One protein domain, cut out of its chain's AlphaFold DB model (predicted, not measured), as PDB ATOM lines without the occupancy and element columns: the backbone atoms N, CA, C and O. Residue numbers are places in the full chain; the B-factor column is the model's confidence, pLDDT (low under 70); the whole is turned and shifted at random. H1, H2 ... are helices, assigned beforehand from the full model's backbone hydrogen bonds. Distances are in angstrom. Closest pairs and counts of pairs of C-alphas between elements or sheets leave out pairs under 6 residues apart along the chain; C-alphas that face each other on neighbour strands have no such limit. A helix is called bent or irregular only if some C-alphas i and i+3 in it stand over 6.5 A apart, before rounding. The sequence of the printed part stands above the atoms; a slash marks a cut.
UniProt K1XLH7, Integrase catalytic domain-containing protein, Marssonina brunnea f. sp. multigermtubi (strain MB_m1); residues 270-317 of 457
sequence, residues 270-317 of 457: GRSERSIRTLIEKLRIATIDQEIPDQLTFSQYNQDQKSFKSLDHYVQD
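This is residues 270 to 317 of the 457 residues of the protein "Integrase catalytic domain-containing protein" of Marssonina brunnea f. sp. multigermtubi (strain MB_m1) (UniProt K1XLH7). Two straight helices, H1 and H2, make an open L, with a loop, residues 290 to 297, at the corner. The two arms have no contact with each other, and their free parts, residues 270 to 279 of H1 and 300 to 317 of H2, stick out. The printed part has 48 residues with two named helices, H1 then H2, and no named strand; its class is all helix. It is only just extended, close to loose, with a radius of gyration of the C-alphas of 14.8 A, and flat, spanning 42 by 31 by 6 A.

Find C-alpha 270 at (-56.718, 5.045, 39.319); from there H1, residues 270 to 289, runs 28.7 A to C-alpha 289 at (-49.820, 19.096, 63.349). Read on through residues 290 to 297, where 294 to 296 are a short run of helix. At C-alpha 298 begins H2, residues 298 to 317, which runs 29.1 A to C-alpha 317 at (-30.473, 28.626, 25.197).

Look along z: the N-to-C direction of H1 is (0.24, 0.58, 0.78), and that of H2 is (0.52, 0.23, -0.82). H1 and H2 are apart, with no C-alpha of the one within 8 A of the other. Neither helix is bent. In H1 and H2 every O i to N i+4 pair is within hydrogen-bond range.

The two C-alphas farthest apart, those of Asp 289 and Asp 317, are 43.8 A apart. The printed part has no cut, and the link from H1 to H2, 8 residues, is short. In the B-factor column the mean pLDDT of the printed part is 82.2; H1 has a mean of 94 and H2 of 70. The residues under 70 are 296, 298 to 301, 303 to 305, 308, 311 to 312 and 316 of this model.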
ATOM      1  N   GLY A 270     -55.896   4.258  38.393       93.00
ATOM      2  CA  GLY A 270     -56.718   5.045  39.319       93.00
ATOM      3  C   GLY A 270     -56.678   4.576  40.779       93.00
ATOM      4  O   GLY A 270     -57.024   5.346  41.678       93.00
ATOM      5  N   ARG A 271     -56.264   3.326  41.049       93.56
ATOM      6  CA  ARG A 271     -56.058   2.832  42.421       93.56
ATOM      7  C   ARG A 271     -54.769   3.388  43.028       93.56
ATOM      8  O   ARG A 271     -54.841   3.929  44.126       93.56
ATOM      9  N   SER A 272     -53.637   3.284  42.329       91.75
ATOM     10  CA  SER A 272     -52.357   3.823  42.805       91.75
ATOM     11  C   SER A 272     -52.414   5.343  42.924       91.75
ATOM     12  O   SER A 272     -52.054   5.870  43.969       91.75
ATOM     13  N   GLU A 273     -52.986   6.042  41.940       92.38
ATOM     14  CA  GLU A 273     -53.171   7.500  41.991       92.38
ATOM     15  C   GLU A 273     -54.006   7.945  43.202       92.38
ATOM     16  O   GLU A 273     -53.685   8.928  43.872       92.38
ATOM     17  N   ARG A 274     -55.082   7.211  43.526       94.38
ATOM     18  CA  ARG A 274     -55.905   7.506  44.706       94.38
ATOM     19  C   ARG A 274     -55.141   7.253  46.001       94.38
ATOM     20  O   ARG A 274     -55.242   8.070  46.907       94.38
ATOM     21  N   SER A 275     -54.385   6.159  46.076       94.31
ATOM     22  CA  SER A 275     -53.543   5.848  47.232       94.31
ATOM     23  C   SER A 275     -52.463   6.906  47.450       94.31
ATOM     24  O   SER A 275     -52.307   7.363  48.578       94.31
ATOM     25  N   ILE A 276     -51.788   7.350  46.386       93.44
ATOM     26  CA  ILE A 276     -50.796   8.432  46.438       93.44
ATOM     27  C   ILE A 276     -51.447   9.717  46.954       93.44
ATOM     28  O   ILE A 276     -50.939  10.323  47.890       93.44
ATOM     29  N   ARG A 277     -52.620  10.096  46.428       94.19
ATOM     30  CA  ARG A 277     -53.353  11.276  46.914       94.19
ATOM     31  C   ARG A 277     -53.701  11.175  48.400       94.19
ATOM     32  O   ARG A 277     -53.521  12.140  49.128       94.19
ATOM     33  N   THR A 278     -54.198  10.024  48.853       95.19
ATOM     34  CA  THR A 278     -54.513   9.810  50.274       95.19
ATOM     35  C   THR A 278     -53.265   9.896  51.150       95.19
ATOM     36  O   THR A 278     -53.335  10.452  52.240       95.19
ATOM     37  N   LEU A 279     -52.135   9.364  50.684       95.94
ATOM     38  CA  LEU A 279     -50.870   9.419  51.409       95.94
ATOM     39  C   LEU A 279     -50.350  10.858  51.521       95.94
ATOM     40  O   LEU A 279     -49.987  11.275  52.615       95.94
ATOM     41  N   ILE A 280     -50.402  11.630  50.432       94.56
ATOM     42  CA  ILE A 280     -50.039  13.055  50.429       94.56
ATOM     43  C   ILE A 280     -50.919  13.845  51.403       94.56
ATOM     44  O   ILE A 280     -50.399  14.645  52.172       94.56
ATOM     45  N   GLU A 281     -52.231  13.599  51.422       94.50
ATOM     46  CA  GLU A 281     -53.139  14.323  52.321       94.50
ATOM     47  C   GLU A 281     -52.867  14.003  53.796       94.50
ATOM     48  O   GLU A 281     -52.856  14.897  54.638       94.50
ATOM     49  N   LYS A 282     -52.584  12.733  54.116       94.31
ATOM     50  CA  LYS A 282     -52.205  12.327  55.476       94.31
ATOM     51  C   LYS A 282     -50.883  12.947  55.912       94.31
ATOM     52  O   LYS A 282     -50.790  13.414  57.042       94.31
ATOM     53  N   LEU A 283     -49.888  12.961  55.024       94.38
ATOM     54  CA  LEU A 283     -48.613  13.618  55.297       94.38
ATOM     55  C   LEU A 283     -48.822  15.108  55.546       94.38
ATOM     56  O   LEU A 283     -48.329  15.615  56.539       94.38
ATOM     57  N   ARG A 284     -49.626  15.782  54.718       92.00
ATOM     58  CA  ARG A 284     -49.921  17.207  54.880       92.00
ATOM     59  C   ARG A 284     -50.534  17.527  56.245       92.00
ATOM     60  O   ARG A 284     -50.113  18.489  56.872       92.00
ATOM     61  N   ILE A 285     -51.498  16.728  56.700       93.75
ATOM     62  CA  ILE A 285     -52.108  16.906  58.027       93.75
ATOM     63  C   ILE A 285     -51.054  16.715  59.125       93.75
ATOM     64  O   ILE A 285     -50.921  17.579  59.981       93.75
ATOM     65  N   ALA A 286     -50.246  15.653  59.052       93.56
ATOM     66  CA  ALA A 286     -49.191  15.399  60.035       93.56
ATOM     67  C   ALA A 286     -48.131  16.515  60.076       93.56
ATOM     68  O   ALA A 286     -47.638  16.866  61.141       93.56
ATOM     69  N   THR A 287     -47.795  17.092  58.923       94.75
ATOM     70  CA  THR A 287     -46.870  18.223  58.811       94.75
ATOM     71  C   THR A 287     -47.430  19.487  59.467       94.75
ATOM     72  O   THR A 287     -46.690  20.174  60.166       94.75
ATOM     73  N   ILE A 288     -48.729  19.763  59.291       92.50
ATOM     74  CA  ILE A 288     -49.419  20.880  59.956       92.50
ATOM     75  C   ILE A 288     -49.447  20.661  61.475       92.50
ATOM     76  O   ILE A 288     -49.147  21.586  62.223       92.50
ATOM     77  N   ASP A 289     -49.754  19.441  61.923       94.25
ATOM     78  CA  ASP A 289     -49.820  19.096  63.349       94.25
ATOM     79  C   ASP A 289     -48.453  19.192  64.048       94.25
ATOM     80  O   ASP A 289     -48.387  19.478  65.239       94.25
ATOM     81  N   GLN A 290     -47.358  18.964  63.315       96.38
ATOM     82  CA  GLN A 290     -45.987  19.087  63.822       96.38
ATOM     83  C   GLN A 290     -45.406  20.501  63.685       96.38
ATOM     84  O   GLN A 290     -44.226  20.689  63.972       96.38
ATOM     85  N   GLU A 291     -46.200  21.475  63.226       95.31
ATOM     86  CA  GLU A 291     -45.761  22.853  62.963       95.31
ATOM     87  C   GLU A 291     -44.502  22.925  62.076       95.31
ATOM     88  O   GLU A 291     -43.696  23.849  62.180       95.31
ATOM     89  N   ILE A 292     -44.320  21.945  61.180       93.19
ATOM     90  CA  ILE A 292     -43.186  21.946  60.258       93.19
ATOM     91  C   ILE A 292     -43.405  23.101  59.271       93.19
ATOM     92  O   ILE A 292     -44.428  23.108  58.577       93.19
ATOM     93  N   PRO A 293     -42.468  24.062  59.170       88.56
ATOM     94  CA  PRO A 293     -42.610  25.199  58.271       88.56
ATOM     95  C   PRO A 293     -42.862  24.748  56.832       88.56
ATOM     96  O   PRO A 293     -42.164  23.864  56.334       88.56
ATOM     97  N   ASP A 294     -43.791  25.411  56.137       79.44
ATOM     98  CA  ASP A 294     -44.172  25.096  54.749       79.44
ATOM     99  C   ASP A 294     -42.967  25.029  53.789       79.44
ATOM    100  O   ASP A 294     -42.991  24.276  52.814       79.44
ATOM    101  N   GLN A 295     -41.888  25.753  54.107       78.62
ATOM    102  CA  GLN A 295     -40.621  25.773  53.370       78.62
ATOM    103  C   GLN A 295     -39.924  24.402  53.305       78.62
ATOM    104  O   GLN A 295     -39.161  24.148  52.380       78.62
ATOM    105  N   LEU A 296     -40.193  23.507  54.260       69.25
ATOM    106  CA  LEU A 296     -39.652  22.143  54.298       69.25
ATOM    107  C   LEU A 296     -40.621  21.103  53.709       69.25
ATOM    108  O   LEU A 296     -40.370  19.900  53.786       69.25
ATOM    109  N   THR A 297     -41.747  21.539  53.137       73.38
ATOM    110  CA  THR A 297     -42.820  20.647  52.686       73.38
ATOM    111  C   THR A 297     -42.815  20.436  51.170       73.38
ATOM    112  O   THR A 297     -42.179  21.150  50.397       73.38
ATOM    113  N   PHE A 298     -43.558  19.422  50.718       68.25
ATOM    114  CA  PHE A 298     -43.642  18.987  49.315       68.25
ATOM    115  C   PHE A 298     -44.078  20.076  48.312       68.25
ATOM    116  O   PHE A 298     -43.903  19.902  47.101       68.25
ATOM    117  N   SER A 299     -44.685  21.174  48.773       67.50
ATOM    118  CA  SER A 299     -45.033  22.322  47.926       67.50
ATOM    119  C   SER A 299     -43.779  23.021  47.399       67.50
ATOM    120  O   SER A 299     -43.697  23.258  46.192       67.50
ATOM    121  N   GLN A 300     -42.783  23.236  48.262       65.88
ATOM    122  CA  GLN A 300     -41.498  23.838  47.912       65.88
ATOM    123  C   GLN A 300     -40.737  22.946  46.924       65.88
ATOM    124  O   GLN A 300     -40.336  23.412  45.867       65.88
ATOM    125  N   TYR A 301     -40.692  21.629  47.163       65.31
ATOM    126  CA  TYR A 301     -40.053  20.671  46.248       65.31
ATOM    127  C   TYR A 301     -40.614  20.732  44.815       65.31
ATOM    128  O   TYR A 301     -39.873  20.664  43.835       65.31
ATOM    129  N   ASN A 302     -41.934  20.888  44.664       70.69
ATOM    130  CA  ASN A 302     -42.556  21.033  43.344       70.69
ATOM    131  C   ASN A 302     -42.305  22.410  42.710       70.69
ATOM    132  O   ASN A 302     -42.330  22.527  41.483       70.69
ATOM    133  N   GLN A 303     -42.105  23.450  43.521       69.44
ATOM    134  CA  GLN A 303     -41.746  24.789  43.062       69.44
ATOM    135  C   GLN A 303     -40.279  24.834  42.608       69.44
ATOM    136  O   GLN A 303     -39.998  25.347  41.527       69.44
ATOM    137  N   ASP A 304     -39.392  24.163  43.339       65.19
ATOM    138  CA  ASP A 304     -37.976  24.022  43.007       65.19
ATOM    139  C   ASP A 304     -37.782  23.142  41.759       65.19
ATOM    140  O   ASP A 304     -37.037  23.479  40.849       65.19
ATOM    141  N   GLN A 305     -38.552  22.063  41.600       69.50
ATOM    142  CA  GLN A 305     -38.560  21.273  40.355       69.50
ATOM    143  C   GLN A 305     -38.974  22.094  39.118       69.50
ATOM    144  O   GLN A 305     -38.534  21.809  38.001       69.50
ATOM    145  N   LYS A 306     -39.839  23.105  39.283       72.19
ATOM    146  CA  LYS A 306     -40.211  24.018  38.191       72.19
ATOM    147  C   LYS A 306     -39.116  25.046  37.912       72.19
ATOM    148  O   LYS A 306     -38.889  25.339  36.741       72.19
ATOM    149  N   SER A 307     -38.437  25.558  38.941       71.31
ATOM    150  CA  SER A 307     -37.311  26.478  38.752       71.31
ATOM    151  C   SER A 307     -36.111  25.776  38.106       71.31
ATOM    152  O   SER A 307     -35.527  26.331  37.181       71.31
ATOM    153  N   PHE A 308     -35.830  24.516  38.459       65.12
ATOM    154  CA  PHE A 308     -34.790  23.711  37.804       65.12
ATOM    155  C   PHE A 308     -35.072  23.466  36.315       65.12
ATOM    156  O   PHE A 308     -34.184  23.646  35.490       65.12
ATOM    157  N   LYS A 309     -36.320  23.160  35.930       73.19
ATOM    158  CA  LYS A 309     -36.690  23.025  34.504       73.19
ATOM    159  C   LYS A 309     -36.587  24.337  33.724       73.19
ATOM    160  O   LYS A 309     -36.323  24.308  32.526       73.19
ATOM    161  N   SER A 310     -36.809  25.474  34.384       73.88
ATOM    162  CA  SER A 310     -36.577  26.795  33.787       73.88
ATOM    163  C   SER A 310     -35.085  27.073  33.602       73.88
ATOM    164  O   SER A 310     -34.706  27.703  32.619       73.88
ATOM    165  N   LEU A 311     -34.248  26.605  34.531       69.38
ATOM    166  CA  LEU A 311     -32.800  26.764  34.464       69.38
ATOM    167  C   LEU A 311     -32.188  25.888  33.362       69.38
ATOM    168  O   LEU A 311     -31.343  26.373  32.623       69.38
ATOM    169  N   ASP A 312     -32.672  24.656  33.179       66.69
ATOM    170  CA  ASP A 312     -32.246  23.787  32.071       66.69
ATOM    171  C   ASP A 312     -32.547  24.410  30.700       66.69
ATOM    172  O   ASP A 312     -31.727  24.320  29.787       66.69
ATOM    173  N   HIS A 313     -33.693  25.088  30.557       70.88
ATOM    174  CA  HIS A 313     -34.038  25.801  29.324       70.88
ATOM    175  C   HIS A 313     -33.103  26.995  29.087       70.88
ATOM    176  O   HIS A 313     -32.595  27.169  27.986       70.88
ATOM    177  N   TYR A 314     -32.800  27.759  30.141       74.81
ATOM    178  CA  TYR A 314     -31.864  28.886  30.082       74.81
ATOM    179  C   TYR A 314     -30.427  28.445  29.754       74.81
ATOM    180  O   TYR A 314     -29.737  29.090  28.967       74.81
ATOM    181  N   VAL A 315     -29.973  27.322  30.320       73.75
ATOM    182  CA  VAL A 315     -28.651  26.744  30.032       73.75
ATOM    183  C   VAL A 315     -28.588  26.220  28.595       73.75
ATOM    184  O   VAL A 315     -27.586  26.443  27.920       73.75
ATOM    185  N   GLN A 316     -29.650  25.585  28.090       69.94
ATOM    186  CA  GLN A 316     -29.712  25.160  26.687       69.94
ATOM    187  C   GLN A 316     -29.739  26.340  25.711       69.94
ATOM    188  O   GLN A 316     -29.064  26.283  24.687       69.94
ATOM    189  N   ASP A 317     -30.447  27.422  26.032       73.31
ATOM    190  CA  ASP A 317     -30.473  28.626  25.197       73.31
ATOM    191  C   ASP A 317     -29.100  29.321  25.161       73.31
ATOM    192  O   ASP A 317     -28.675  29.786  24.105       73.31
TER     193      ASP A 317